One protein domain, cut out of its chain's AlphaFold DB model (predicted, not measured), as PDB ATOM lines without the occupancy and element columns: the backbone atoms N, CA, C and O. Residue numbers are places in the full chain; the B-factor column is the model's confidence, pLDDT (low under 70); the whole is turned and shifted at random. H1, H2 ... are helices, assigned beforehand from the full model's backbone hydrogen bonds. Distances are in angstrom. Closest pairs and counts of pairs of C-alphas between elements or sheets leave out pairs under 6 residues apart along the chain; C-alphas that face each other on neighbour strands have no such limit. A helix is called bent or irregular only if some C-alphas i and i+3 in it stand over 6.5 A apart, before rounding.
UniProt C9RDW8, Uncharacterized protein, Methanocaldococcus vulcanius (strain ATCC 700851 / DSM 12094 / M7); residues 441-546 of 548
ATOM      1  N   MET A 441     144.983 181.503 165.430       50.62
ATOM      2  CA  MET A 441     144.199 182.705 165.145       50.62
ATOM      3  C   MET A 441     144.636 183.364 163.830       50.62
ATOM      4  O   MET A 441     143.794 183.686 162.991       50.62
ATOM      5  N   LYS A 442     145.949 183.485 163.587       62.84
ATOM      6  CA  LYS A 442     146.487 183.987 162.309       62.84
ATOM      7  C   LYS A 442     146.081 183.109 161.123       62.84
ATOM      8  O   LYS A 442     145.687 183.635 160.083       62.84
ATOM      9  N   TRP A 443     146.140 181.787 161.283       68.25
ATOM     10  CA  TRP A 443     145.677 180.832 160.271       68.25
ATOM     11  C   TRP A 443     144.186 180.998 159.959       68.25
ATOM     12  O   TRP A 443     143.792 181.019 158.793       68.25
ATOM     13  N   PHE A 444     143.363 181.180 160.991       57.84
ATOM     14  CA  PHE A 444     141.922 181.361 160.851       57.84
ATOM     15  C   PHE A 444     141.571 182.662 160.113       57.84
ATOM     16  O   PHE A 444     140.718 182.661 159.221       57.84
ATOM     17  N   ILE A 445     142.275 183.759 160.421       63.91
ATOM     18  CA  ILE A 445     142.132 185.046 159.723       63.91
ATOM     19  C   ILE A 445     142.503 184.897 158.240       63.91
ATOM     20  O   ILE A 445     141.734 185.315 157.372       63.91
ATOM     21  N   ALA A 446     143.637 184.261 157.931       70.69
ATOM     22  CA  ALA A 446     144.090 184.074 156.552       70.69
ATOM     23  C   ALA A 446     143.096 183.250 155.713       70.69
ATOM     24  O   ALA A 446     142.749 183.645 154.597       70.69
ATOM     25  N   ILE A 447     142.585 182.141 156.261       68.75
ATOM     26  CA  ILE A 447     141.576 181.309 155.588       68.75
ATOM     27  C   ILE A 447     140.272 182.089 155.371       68.75
ATOM     28  O   ILE A 447     139.679 182.008 154.295       68.75
ATOM     29  N   SER A 448     139.842 182.882 156.355       63.31
ATOM     30  CA  SER A 448     138.615 183.682 156.248       63.31
ATOM     31  C   SER A 448     138.706 184.728 155.130       63.31
ATOM     32  O   SER A 448     137.762 184.885 154.355       63.31
ATOM     33  N   ILE A 449     139.861 185.393 154.987       74.00
ATOM     34  CA  ILE A 449     140.116 186.355 153.901       74.00
ATOM     35  C   ILE A 449     140.089 185.661 152.531       74.00
ATOM     36  O   ILE A 449     139.479 186.179 151.593       74.00
ATOM     37  N   LEU A 450     140.703 184.478 152.408       78.75
ATOM     38  CA  LEU A 450     140.693 183.697 151.164       78.75
ATOM     39  C   LEU A 450     139.271 183.317 150.737       78.75
ATOM     40  O   LEU A 450     138.901 183.505 149.578       78.75
ATOM     41  N   ILE A 451     138.458 182.829 151.675       73.94
ATOM     42  CA  ILE A 451     137.068 182.441 151.405       73.94
ATOM     43  C   ILE A 451     136.232 183.655 150.999       73.94
ATOM     44  O   ILE A 451     135.475 183.578 150.030       73.94
ATOM     45  N   LEU A 452     136.402 184.791 151.679       74.88
ATOM     46  CA  LEU A 452     135.728 186.032 151.307       74.88
ATOM     47  C   LEU A 452     136.099 186.460 149.877       74.88
ATOM     48  O   LEU A 452     135.219 186.784 149.079       74.88
ATOM     49  N   GLY A 453     137.386 186.388 149.523       79.00
ATOM     50  CA  GLY A 453     137.868 186.660 148.169       79.00
ATOM     51  C   GLY A 453     137.261 185.726 147.115       79.00
ATOM     52  O   GLY A 453     136.837 186.190 146.053       79.00
ATOM     53  N   MET A 454     137.149 184.426 147.416       83.81
ATOM     54  CA  MET A 454     136.482 183.453 146.541       83.81
ATOM     55  C   MET A 454     135.003 183.786 146.327       83.81
ATOM     56  O   MET A 454     134.526 183.749 145.189       83.81
ATOM     57  N   ILE A 455     134.277 184.131 147.395       81.75
ATOM     58  CA  ILE A 455     132.856 184.494 147.328       81.75
ATOM     59  C   ILE A 455     132.666 185.732 146.447       81.75
ATOM     60  O   ILE A 455     131.891 185.694 145.489       81.75
ATOM     61  N   LEU A 456     133.418 186.803 146.712       83.38
ATOM     62  CA  LEU A 456     133.326 188.057 145.957       83.38
ATOM     63  C   LEU A 456     133.665 187.863 144.474       83.38
ATOM     64  O   LEU A 456     132.943 188.357 143.607       83.38
ATOM     65  N   SER A 457     134.715 187.095 144.174       84.69
ATOM     66  CA  SER A 457     135.117 186.794 142.794       84.69
ATOM     67  C   SER A 457     134.039 186.003 142.051       84.69
ATOM     68  O   SER A 457     133.708 186.313 140.906       84.69
ATOM     69  N   THR A 458     133.436 185.015 142.715       84.75
ATOM     70  CA  THR A 458     132.375 184.182 142.129       84.75
ATOM     71  C   THR A 458     131.120 184.999 141.839       84.75
ATOM     72  O   THR A 458     130.571 184.926 140.739       84.75
ATOM     73  N   LEU A 459     130.694 185.837 142.788       84.75
ATOM     74  CA  LEU A 459     129.555 186.736 142.597       84.75
ATOM     75  C   LEU A 459     129.809 187.742 141.464       84.75
ATOM     76  O   LEU A 459     128.908 188.017 140.671       84.75
ATOM     77  N   TYR A 460     131.042 188.246 141.335       87.12
ATOM     78  CA  TYR A 460     131.427 189.135 140.240       87.12
ATOM     79  C   TYR A 460     131.330 188.450 138.869       87.12
ATOM     80  O   TYR A 460     130.746 189.017 137.942       87.12
ATOM     81  N   ILE A 461     131.833 187.215 138.743       85.88
ATOM     82  CA  ILE A 461     131.755 186.420 137.503       85.88
ATOM     83  C   ILE A 461     130.293 186.154 137.118       85.88
ATOM     84  O   ILE A 461     129.905 186.325 135.960       85.88
ATOM     85  N   LEU A 462     129.460 185.780 138.093       86.31
ATOM     86  CA  LEU A 462     128.055 185.438 137.868       86.31
ATOM     87  C   LEU A 462     127.145 186.656 137.652       86.31
ATOM     88  O   LEU A 462     125.985 186.482 137.287       86.31
ATOM     89  N   ARG A 463     127.648 187.893 137.793       84.56
ATOM     90  CA  ARG A 463     126.858 189.136 137.680       84.56
ATOM     91  C   ARG A 463     126.036 189.241 136.390       84.56
ATOM     92  O   ARG A 463     124.961 189.838 136.394       84.56
ATOM     93  N   LYS A 464     126.538 188.696 135.278       83.88
ATOM     94  CA  LYS A 464     125.850 188.738 133.973       83.88
ATOM     95  C   LYS A 464     124.690 187.741 133.870       83.88
ATOM     96  O   LYS A 464     123.837 187.893 133.000       83.88
ATOM     97  N   ASP A 465     124.631 186.753 134.757       86.06
ATOM     98  CA  ASP A 465     123.641 185.685 134.756       86.06
ATOM     99  C   ASP A 465     122.747 185.771 135.997       86.06
ATOM    100  O   ASP A 465     123.015 185.156 137.029       86.06
ATOM    101  N   LYS A 466     121.653 186.537 135.888       85.00
ATOM    102  CA  LYS A 466     120.737 186.819 137.009       85.00
ATOM    103  C   LYS A 466     120.225 185.555 137.714       85.00
ATOM    104  O   LYS A 466     120.000 185.592 138.919       85.00
ATOM    105  N   PHE A 467     120.061 184.447 136.985       85.62
ATOM    106  CA  PHE A 467     119.589 183.182 137.552       85.62
ATOM    107  C   PHE A 467     120.666 182.487 138.393       85.62
ATOM    108  O   PHE A 467     120.402 182.096 139.527       85.62
ATOM    109  N   LEU A 468     121.890 182.364 137.870       86.50
ATOM    110  CA  LEU A 468     122.993 181.752 138.622       86.50
ATOM    111  C   LEU A 468     123.446 182.634 139.789       86.50
ATOM    112  O   LEU A 468     123.795 182.111 140.843       86.50
ATOM    113  N   LEU A 469     123.387 183.957 139.626       88.06
ATOM    114  CA  LEU A 469     123.665 184.905 140.700       88.06
ATOM    115  C   LEU A 469     122.681 184.739 141.864       88.06
ATOM    116  O   LEU A 469     123.104 184.683 143.014       88.06
ATOM    117  N   PHE A 470     121.382 184.613 141.568       88.69
ATOM    118  CA  PHE A 470     120.365 184.352 142.586       88.69
ATOM    119  C   PHE A 470     120.653 183.054 143.349       88.69
ATOM    120  O   PHE A 470     120.634 183.055 144.576       88.69
ATOM    121  N   LEU A 471     120.991 181.969 142.647       86.69
ATOM    122  CA  LEU A 471     121.307 180.684 143.279       86.69
ATOM    123  C   LEU A 471     122.591 180.725 144.119       86.69
ATOM    124  O   LEU A 471     122.644 180.092 145.170       86.69
ATOM    125  N   ALA A 472     123.603 181.490 143.703       85.75
ATOM    126  CA  ALA A 472     124.819 181.693 144.489       85.75
ATOM    127  C   ALA A 472     124.531 182.438 145.805       85.75
ATOM    128  O   ALA A 472     124.959 182.001 146.872       85.75
ATOM    129  N   VAL A 473     123.755 183.526 145.746       85.62
ATOM    130  CA  VAL A 473     123.331 184.280 146.940       85.62
ATOM    131  C   VAL A 473     122.425 183.429 147.830       85.62
ATOM    132  O   VAL A 473     122.580 183.427 149.048       85.62
ATOM    133  N   PHE A 474     121.526 182.645 147.238       84.25
ATOM    134  CA  PHE A 474     120.683 181.710 147.976       84.25
ATOM    135  C   PHE A 474     121.525 180.663 148.719       84.25
ATOM    136  O   PHE A 474     121.360 180.479 149.922       84.25
ATOM    137  N   GLY A 475     122.501 180.046 148.046       82.50
ATOM    138  CA  GLY A 475     123.411 179.078 148.657       82.50
ATOM    139  C   GLY A 475     124.299 179.657 149.765       82.50
ATOM    140  O   GLY A 475     124.663 178.920 150.677       82.50
ATOM    141  N   LEU A 476     124.599 180.960 149.743       83.56
ATOM    142  CA  LEU A 476     125.266 181.666 150.847       83.56
ATOM    143  C   LEU A 476     124.389 181.776 152.099       83.56
ATOM    144  O   LEU A 476     124.909 181.687 153.207       83.56
ATOM    145  N   ILE A 477     123.079 181.967 151.928       80.94
ATOM    146  CA  ILE A 477     122.123 182.206 153.021       80.94
ATOM    147  C   ILE A 477     121.667 180.891 153.668       80.94
ATOM    148  O   ILE A 477     121.495 180.835 154.883       80.94
ATOM    149  N   VAL A 478     121.509 179.821 152.878       78.56
ATOM    150  CA  VAL A 478     120.988 178.517 153.336       78.56
ATOM    151  C   VAL A 478     121.644 177.992 154.626       78.56
ATOM    152  O   VAL A 478     120.896 177.597 155.516       78.56
ATOM    153  N   PRO A 479     122.980 178.023 154.805       70.94
ATOM    154  CA  PRO A 479     123.622 177.599 156.052       70.94
ATOM    155  C   PRO A 479     123.160 178.347 157.308       70.94
ATOM    156  O   PRO A 479     123.121 177.766 158.387       70.94
ATOM    157  N   PHE A 480     122.797 179.623 157.177       69.25
ATOM    158  CA  PHE A 480     122.382 180.471 158.297       69.25
ATOM    159  C   PHE A 480     120.906 180.290 158.658       69.25
ATOM    160  O   PHE A 480     120.513 180.552 159.791       69.25
ATOM    161  N   LEU A 481     120.099 179.765 157.731       69.19
ATOM    162  CA  LEU A 481     118.680 179.494 157.958       69.19
ATOM    163  C   LEU A 481     118.435 178.326 158.931       69.19
ATOM    164  O   LEU A 481     117.316 178.164 159.407       69.19
ATOM    165  N   GLN A 482     119.461 177.540 159.287       62.84
ATOM    166  CA  GLN A 482     119.350 176.425 160.241       62.84
ATOM    167  C   GLN A 482     118.711 176.833 161.581       62.84
ATOM    168  O   GLN A 482     118.082 176.007 162.238       62.84
ATOM    169  N   PHE A 483     118.864 178.096 161.981       55.88
ATOM    170  CA  PHE A 483     118.390 178.604 163.268       55.88
ATOM    171  C   PHE A 483     116.975 179.206 163.225       55.88
ATOM    172  O   PHE A 483     116.425 179.502 164.281       55.88
ATOM    173  N   GLU A 484     116.372 179.366 162.039       60.06
ATOM    174  CA  GLU A 484     115.112 180.113 161.868       60.06
ATOM    175  C   GLU A 484     113.974 179.314 161.211       60.06
ATOM    176  O   GLU A 484     112.808 179.673 161.379       60.06
ATOM    177  N   ILE A 485     114.265 178.228 160.482       63.53
ATOM    178  CA  ILE A 485     113.242 177.440 159.764       63.53
ATOM    179  C   ILE A 485     113.099 176.000 160.278       63.53
ATOM    180  O   ILE A 485     114.057 175.412 160.777       63.53
ATOM    181  N   PRO A 486     111.911 175.380 160.115       61.53
ATOM    182  CA  PRO A 486     111.677 173.993 160.509       61.53
ATOM    183  C   PRO A 486     112.668 173.009 159.865       61.53
ATOM    184  O   PRO A 486     112.912 173.064 158.658       61.53
ATOM    185  N   ASN A 487     113.155 172.041 160.652       63.81
ATOM    186  CA  ASN A 487     114.170 171.058 160.237       63.81
ATOM    187  C   ASN A 487     113.865 170.349 158.906       63.81
ATOM    188  O   ASN A 487     114.777 170.080 158.129       63.81
ATOM    189  N   TRP A 488     112.598 170.044 158.610       69.69
ATOM    190  CA  TRP A 488     112.225 169.380 157.356       69.69
ATOM    191  C   TRP A 488     112.464 170.271 156.127       69.69
ATOM    192  O   TRP A 488     112.929 169.782 155.100       69.69
ATOM    193  N   LEU A 489     112.201 171.578 156.243       65.94
ATOM    194  CA  LEU A 489     112.406 172.551 155.173       65.94
ATOM    195  C   LEU A 489     113.901 172.822 154.982       65.94
ATOM    196  O   LEU A 489     114.389 172.830 153.853       65.94
ATOM    197  N   PHE A 490     114.644 172.952 156.084       66.69
ATOM    198  CA  PHE A 490     116.101 173.061 156.044       66.69
ATOM    199  C   PHE A 490     116.745 171.841 155.372       66.69
ATOM    200  O   PHE A 490     117.598 172.004 154.505       66.69
ATOM    201  N   ASN A 491     116.285 170.623 155.678       65.00
ATOM    202  CA  ASN A 491     116.810 169.399 155.064       65.00
ATOM    203  C   ASN A 491     116.622 169.356 153.539       65.00
ATOM    204  O   ASN A 491     117.475 168.820 152.832       65.00
ATOM    205  N   ILE A 492     115.538 169.942 153.022       68.81
ATOM    206  CA  ILE A 492     115.298 170.061 151.578       68.81
ATOM    207  C   ILE A 492     116.233 171.113 150.959       68.81
ATOM    208  O   ILE A 492     116.803 170.887 149.893       68.81
ATOM    209  N   LEU A 493     116.426 172.252 151.626       65.94
ATOM    210  CA  LEU A 493     117.253 173.358 151.128       65.94
ATOM    211  C   LEU A 493     118.764 173.087 151.238       65.94
ATOM    212  O   LEU A 493     119.546 173.553 150.410       65.94
ATOM    213  N   ALA A 494     119.180 172.284 152.213       65.88
ATOM    214  CA  ALA A 494     120.562 171.865 152.418       65.88
ATOM    215  C   ALA A 494     120.941 170.614 151.603       65.88
ATOM    216  O   ALA A 494     121.997 170.027 151.839       65.88
ATOM    217  N   LEU A 495     120.124 170.194 150.627       69.25
ATOM    218  CA  LEU A 495     120.379 169.014 149.789       69.25
ATOM    219  C   LEU A 495     121.805 168.969 149.193       69.25
ATOM    220  O   LEU A 495     122.429 167.909 149.280       69.25
ATOM    221  N   PRO A 496     122.385 170.069 148.658       68.94
ATOM    222  CA  PRO A 496     123.763 170.042 148.158       68.94
ATOM    223  C   PRO A 496     124.789 169.738 149.260       68.94
ATOM    224  O   PRO A 496     125.776 169.044 149.022       68.94
ATOM    225  N   LEU A 497     124.517 170.206 150.482       65.75
ATOM    226  CA  LEU A 497     125.327 169.953 151.669       65.75
ATOM    227  C   LEU A 497     125.252 168.478 152.089       65.75
ATOM    228  O   LEU A 497     126.273 167.848 152.353       65.75
ATOM    229  N   PHE A 498     124.047 167.898 152.088       64.75
ATOM    230  CA  PHE A 498     123.825 166.489 152.421       64.75
ATOM    231  C   PHE A 498     124.458 165.531 151.407       64.75
ATOM    232  O   PHE A 498     125.019 164.507 151.801       64.75
ATOM    233  N   VAL A 499     124.406 165.853 150.110       63.12
ATOM    234  CA  VAL A 499     125.074 165.066 149.061       63.12
ATOM    235  C   VAL A 499     126.590 165.084 149.265       63.12
ATOM    236  O   VAL A 499     127.221 164.031 149.210       63.12
ATOM    237  N   TYR A 500     127.174 166.241 149.585       63.00
ATOM    238  CA  TYR A 500     128.596 166.333 149.910       63.00
ATOM    239  C   TYR A 500     128.969 165.463 151.123       63.00
ATOM    240  O   TYR A 500     129.879 164.636 151.035       63.00
ATOM    241  N   VAL A 501     128.217 165.581 152.225       57.84
ATOM    242  CA  VAL A 501     128.472 164.828 153.465       57.84
ATOM    243  C   VAL A 501     128.345 163.317 153.266       57.84
ATOM    244  O   VAL A 501     129.134 162.551 153.812       57.84
ATOM    245  N   LYS A 502     127.377 162.868 152.462       55.59
ATOM    246  CA  LYS A 502     127.092 161.440 152.263       55.59
ATOM    247  C   LYS A 502     128.059 160.739 151.302       55.59
ATOM    248  O   LYS A 502     128.283 159.543 151.467       55.59
ATOM    249  N   PHE A 503     128.593 161.442 150.301       53.84
ATOM    250  CA  PHE A 503     129.387 160.822 149.228       53.84
ATOM    251  C   PHE A 503     130.896 161.054 149.328       53.84
ATOM    252  O   PHE A 503     131.651 160.226 148.825       53.84
ATOM    253  N   PHE A 504     131.348 162.137 149.965       55.34
ATOM    254  CA  PHE A 504     132.766 162.518 149.953       55.34
ATOM    255  C   PHE A 504     133.457 162.428 151.319       55.34
ATOM    256  O   PHE A 504     134.678 162.554 151.379       55.34
ATOM    257  N   ILE A 505     132.719 162.178 152.409       49.41
ATOM    258  CA  ILE A 505     133.280 162.163 153.768       49.41
ATOM    259  C   ILE A 505     133.494 160.718 154.263       49.41
ATOM    260  O   ILE A 505     132.542 159.935 154.317       49.41
ATOM    261  N   PRO A 506     134.722 160.339 154.671       47.41
ATOM    262  CA  PRO A 506     134.988 159.048 155.304       47.41
ATOM    263  C   PRO A 506     134.276 158.924 156.658       47.41
ATOM    264  O   PRO A 506     134.310 159.851 157.465       47.41
ATOM    265  N   LYS A 507     133.729 157.740 156.970       46.00
ATOM    266  CA  LYS A 507     133.011 157.433 158.231       46.00
ATOM    267  C   LYS A 507     133.800 157.685 159.537       46.00
ATOM    268  O   LYS A 507     133.210 157.580 160.606       46.00
ATOM    269  N   TYR A 508     135.098 157.995 159.473       42.81
ATOM    270  CA  TYR A 508     136.009 158.056 160.628       42.81
ATOM    271  C   TYR A 508     136.466 159.455 161.038       42.81
ATOM    272  O   TYR A 508     137.260 159.589 161.964       42.81
ATOM    273  N   ALA A 509     136.007 160.504 160.369       45.28
ATOM    274  CA  ALA A 509     136.469 161.843 160.682       45.28
ATOM    275  C   ALA A 509     135.480 162.564 161.620       45.28
ATOM    276  O   ALA A 509     134.268 162.534 161.414       45.28
ATOM    277  N   GLY A 510     136.007 163.151 162.699       38.12
ATOM    278  CA  GLY A 510     135.233 163.683 163.826       38.12
ATOM    279  C   GLY A 510     134.359 164.896 163.487       38.12
ATOM    280  O   GLY A 510     134.709 165.726 162.653       38.12
ATOM    281  N   GLY A 511     133.217 165.008 164.173       42.56
ATOM    282  CA  GLY A 511     132.115 165.913 163.823       42.56
ATOM    283  C   GLY A 511     132.405 167.422 163.840       42.56
ATOM    284  O   GLY A 511     131.686 168.158 163.176       42.56
ATOM    285  N   SER A 512     133.431 167.917 164.542       44.53
ATOM    286  CA  SER A 512     133.624 169.367 164.745       44.53
ATOM    287  C   SER A 512     134.189 170.116 163.532       44.53
ATOM    288  O   SER A 512     133.923 171.306 163.379       44.53
ATOM    289  N   PHE A 513     134.918 169.445 162.637       46.53
ATOM    290  CA  PHE A 513     135.503 170.094 161.457       46.53
ATOM    291  C   PHE A 513     134.445 170.408 160.381       46.53
ATOM    292  O   PHE A 513     134.591 171.362 159.620       46.53
ATOM    293  N   TYR A 514     133.347 169.644 160.347       52.91
ATOM    294  CA  TYR A 514     132.325 169.689 159.291       52.91
ATOM    295  C   TYR A 514     131.277 170.773 159.458       52.91
ATOM    296  O   TYR A 514     130.712 171.217 158.465       52.91
ATOM    297  N   TYR A 515     131.050 171.215 160.695       53.56
ATOM    298  CA  TYR A 515     130.166 172.340 160.997       53.56
ATOM    299  C   TYR A 515     130.873 173.693 160.888       53.56
ATOM    300  O   TYR A 515     130.274 174.724 161.181       53.56
ATOM    301  N   SER A 516     132.140 173.710 160.458       58.44
ATOM    302  CA  SER A 516     132.867 174.956 160.257       58.44
ATOM    303  C   SER A 516     132.210 175.774 159.138       58.44
ATOM    304  O   SER A 516     132.120 175.292 157.998       58.44
ATOM    305  N   PRO A 517     131.817 177.034 159.406       59.88
ATOM    306  CA  PRO A 517     131.313 177.948 158.382       59.88
ATOM    307  C   PRO A 517     132.270 178.084 157.189       59.88
ATOM    308  O   PRO A 517     131.827 178.289 156.061       59.88
ATOM    309  N   LEU A 518     133.576 177.880 157.414       64.38
ATOM    310  CA  LEU A 518     134.617 177.948 156.386       64.38
ATOM    311  C   LEU A 518     134.469 176.871 155.296       64.38
ATOM    312  O   LEU A 518     134.921 177.066 154.172       64.38
ATOM    313  N   ILE A 519     133.836 175.740 155.614       68.44
ATOM    314  CA  ILE A 519     133.647 174.608 154.697       68.44
ATOM    315  C   ILE A 519     132.210 174.592 154.166       68.44
ATOM    316  O   ILE A 519     131.986 174.449 152.963       68.44
ATOM    317  N   ILE A 520     131.233 174.813 155.046       72.44
ATOM    318  CA  ILE A 520     129.807 174.762 154.705       72.44
ATOM    319  C   ILE A 520     129.414 175.849 153.698       72.44
ATOM    320  O   ILE A 520     128.673 175.567 152.752       72.44
ATOM    321  N   ILE A 521     129.916 177.078 153.866       73.75
ATOM    322  CA  ILE A 521     129.518 178.217 153.028       73.75
ATOM    323  C   ILE A 521     129.929 178.008 151.557       73.75
ATOM    324  O   ILE A 521     129.051 178.085 150.691       73.75
ATOM    325  N   PRO A 522     131.200 177.681 151.230       76.81
ATOM    326  CA  PRO A 522     131.581 177.389 149.850       76.81
ATOM    327  C   PRO A 522     130.793 176.222 149.247       76.81
ATOM    328  O   PRO A 522     130.299 176.335 148.127       76.81
ATOM    329  N   ILE A 523     130.634 175.116 149.981       80.06
ATOM    330  CA  ILE A 523     129.962 173.909 149.473       80.06
ATOM    331  C   ILE A 523     128.506 174.194 149.120       80.06
ATOM    332  O   ILE A 523     128.044 173.805 148.048       80.06
ATOM    333  N   SER A 524     127.794 174.902 149.996       82.06
ATOM    334  CA  SER A 524     126.409 175.289 149.750       82.06
ATOM    335  C   SER A 524     126.300 176.200 148.523       82.06
ATOM    336  O   SER A 524     125.537 175.911 147.600       82.06
ATOM    337  N   MET A 525     127.118 177.259 148.461       85.06
ATOM    338  CA  MET A 525     127.118 178.214 147.350       85.06
ATOM    339  C   MET A 525     127.399 177.533 146.001       85.06
ATOM    340  O   MET A 525     126.622 177.682 145.057       85.06
ATOM    341  N   TYR A 526     128.474 176.744 145.899       84.88
ATOM    342  CA  TYR A 526     128.834 176.067 144.649       84.88
ATOM    343  C   TYR A 526     127.880 174.924 144.287       84.88
ATOM    344  O   TYR A 526     127.605 174.714 143.104       84.88
ATOM    345  N   GLY A 527     127.322 174.226 145.278       83.62
ATOM    346  CA  GLY A 527     126.309 173.198 145.059       83.62
ATOM    347  C   GLY A 527     125.052 173.754 144.383       83.62
ATOM    348  O   GLY A 527     124.567 173.185 143.403       83.62
ATOM    349  N   TRP A 528     124.572 174.914 144.833       84.69
ATOM    350  CA  TRP A 528     123.434 175.594 144.211       84.69
ATOM    351  C   TRP A 528     123.747 176.144 142.814       84.69
ATOM    352  O   TRP A 528     122.905 176.048 141.916       84.69
ATOM    353  N   ILE A 529     124.968 176.638 142.583       86.50
ATOM    354  CA  ILE A 529     125.425 177.044 141.243       86.50
ATOM    355  C   ILE A 529     125.404 175.848 140.272       86.50
ATOM    356  O   ILE A 529     124.900 175.976 139.154       86.50
ATOM    357  N   LEU A 530     125.895 174.676 140.693       85.50
ATOM    358  CA  LEU A 530     125.903 173.454 139.875       85.50
ATOM    359  C   LEU A 530     124.492 172.983 139.507       85.50
ATOM    360  O   LEU A 530     124.239 172.648 138.349       85.50
ATOM    361  N   ILE A 531     123.555 173.015 140.461       84.06
ATOM    362  CA  ILE A 531     122.141 172.713 140.194       84.06
ATOM    363  C   ILE A 531     121.579 173.686 139.153       84.06
ATOM    364  O   ILE A 531     120.942 173.265 138.186       84.06
ATOM    365  N   GLY A 532     121.867 174.983 139.295       85.31
ATOM    366  CA  GLY A 532     121.453 176.000 138.332       85.31
ATOM    367  C   GLY A 532     121.968 175.741 136.915       85.31
ATOM    368  O   GLY A 532     121.219 175.877 135.943       85.31
ATOM    369  N   LEU A 533     123.228 175.318 136.788       87.81
ATOM    370  CA  LEU A 533     123.826 174.945 135.504       87.81
ATOM    371  C   LEU A 533     123.147 173.714 134.887       87.81
ATOM    372  O   LEU A 533     122.832 173.730 133.694       87.81
ATOM    373  N   ALA A 534     122.858 172.683 135.687       85.75
ATOM    374  CA  ALA A 534     122.151 171.489 135.225       85.75
ATOM    375  C   ALA A 534     120.735 171.822 134.722       85.75
ATOM    376  O   ALA A 534     120.349 171.400 133.630       85.75
ATOM    377  N   VAL A 535     119.990 172.654 135.458       86.44
ATOM    378  CA  VAL A 535     118.653 173.120 135.056       86.44
ATOM    379  C   VAL A 535     118.718 173.887 133.736       86.44
ATOM    380  O   VAL A 535     117.945 173.606 132.817       86.44
ATOM    381  N   LYS A 536     119.678 174.808 133.586       85.62
ATOM    382  CA  LYS A 536     119.878 175.528 132.321       85.62
ATOM    383  C   LYS A 536     120.170 174.590 131.154       85.62
ATOM    384  O   LYS A 536     119.634 174.798 130.064       85.62
ATOM    385  N   PHE A 537     120.993 173.567 131.369       85.38
ATOM    386  CA  PHE A 537     121.320 172.582 130.342       85.38
ATOM    387  C   PHE A 537     120.090 171.772 129.908       85.38
ATOM    388  O   PHE A 537     119.839 171.628 128.709       85.38
ATOM    389  N   VAL A 538     119.280 171.307 130.864       82.62
ATOM    390  CA  VAL A 538     118.040 170.561 130.593       82.62
ATOM    391  C   VAL A 538     117.027 171.429 129.847       82.62
ATOM    392  O   VAL A 538     116.502 170.995 128.823       82.62
ATOM    393  N   ILE A 539     116.804 172.676 130.278       82.44
ATOM    394  CA  ILE A 539     115.897 173.612 129.590       82.44
ATOM    395  C   ILE A 539     116.362 173.865 128.154       82.44
ATOM    396  O   ILE A 539     115.544 173.891 127.234       82.44
ATOM    397  N   LYS A 540     117.674 174.023 127.938       82.44
ATOM    398  CA  LYS A 540     118.240 174.213 126.598       82.44
ATOM    399  C   LYS A 540     117.994 172.993 125.703       82.44
ATOM    400  O   LYS A 540     117.610 173.172 124.551       82.44
ATOM    401  N   LYS A 541     118.163 171.770 126.224       79.88
ATOM    402  CA  LYS A 541     117.831 170.536 125.491       79.88
ATOM    403  C   LYS A 541     116.335 170.434 125.182       79.88
ATOM    404  O   LYS A 541     115.986 170.145 124.047       79.88
ATOM    405  N   LEU A 542     115.467 170.706 126.156       75.12
ATOM    406  CA  LEU A 542     114.012 170.627 125.984       75.12
ATOM    407  C   LEU A 542     113.474 171.647 124.975       75.12
ATOM    408  O   LEU A 542     112.543 171.336 124.242       75.12
ATOM    409  N   LYS A 543     114.060 172.849 124.910       74.44
ATOM    410  CA  LYS A 543     113.725 173.826 123.863       74.44
ATOM    411  C   LYS A 543     114.138 173.337 122.479       74.44
ATOM    412  O   LYS A 543     113.341 173.435 121.561       74.44
ATOM    413  N   LYS A 544     115.326 172.738 122.359       71.38
ATOM    414  CA  LYS A 544     115.812 172.177 121.094       71.38
ATOM    415  C   LYS A 544     114.923 171.033 120.577       71.38
ATOM    416  O   LYS A 544     114.647 170.982 119.395       71.38
ATOM    417  N   PHE A 545     114.404 170.190 121.472       63.03
ATOM    418  CA  PHE A 545     113.431 169.131 121.149       63.03
ATOM    419  C   PHE A 545     112.023 169.631 120.786       63.03
ATOM    420  O   PHE A 545     111.196 168.837 120.362       63.03
ATOM    421  N   LYS A 546     111.710 170.910 121.028       55.75
ATOM    422  CA  LYS A 546     110.438 171.534 120.632       55.75
ATOM    423  C   LYS A 546     110.516 172.231 119.271       55.75
ATOM    424  O   LYS A 546     109.485 172.663 118.767       55.75
TER     425      LYS A 546
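This is residues 441 to 546 of the 548 residues of an uncharacterized protein of Methanocaldococcus vulcanius (strain ATCC 700851 / DSM 12094 / M7) (UniProt C9RDW8). Three long helices, H1, H2 and H5, make a loose up-and-down bundle in which H2 and H5 cross closely and H1 meets each of them along a part of its length. Two short helices extend this bundle away from H1: H3 folds back on the last residues of H2, and H4 packs across H5, while residues 537 to 546, of which 537 to 544 belong to H5, stick out at one end. The printed part has 106 residues with five named helices, H1 to H5 in order, and no named strand; its class is all helix. It is only just loose, close to compact, with a radius of gyration of the C-alphas of 15.8 A, and elongated, spanning 55 by 31 by 29 A.

H1 takes residues 441 to 462, from C-alpha 441 at (144.199, 182.705, 165.145), and is 31.8 A long. H2, residues 466 to 483, is 27.6 A long; it has a kink of 35 degrees near residue 477 and is only just irregular, with C-alphas 476 and 479 6.8 A apart. H3 is residues 487 to 493 and H4 residues 495 to 504. H5, residues 517 to 544, is the longest at 40.8 A and ends with C-alpha 544 at (115.812, 172.177, 121.094).

H1 and H2 form a helical hairpin and touch, closest at the C-alphas of Leu 462 and Leu 469, 5.3 A apart; they run opposite ways at a tilt of 36 degrees, only just steep. H1, with residues 447 to 455 alone, touches H5, the same way at a shallow tilt of 17 degrees; the closest C-alphas are those of Ser 448 and Leu 518, 7.0 A apart. H2 and H5 touch with 30 pairs of C-alphas within 8 A, closest at Gly 475 and Met 525, 4.0 A, opposite ways at a steep tilt of 39 degrees. H2, with residues 478 to 482 alone, touches H3 in a second helical hairpin, closest at the C-alphas of Gln 482 and Phe 490, 6.3 A. H3 and H4 meet only through their link. H4 touches H5 at 73 degrees, only just about perpendicular, closest at the C-alphas of Pro 496 and Gly 527, 5.1 A. H1 is apart from H3 and H4. In H1, H3 and H4 every O i to N i+4 pair is within hydrogen-bond range; in H2 10 of 14 are, in H5 23 of 24.

The C-alphas of Met 441 and Lys 546, the two farthest apart, are 57.0 A apart. The printed part has no cut. The link from H4 to H5, residues 505 to 516, is long; the other links are tight. Mean pLDDT of the printed part is 71.6, and 49 residues are under 70: 441 to 445, 447 to 448, 480 to 519 and 545 to 546.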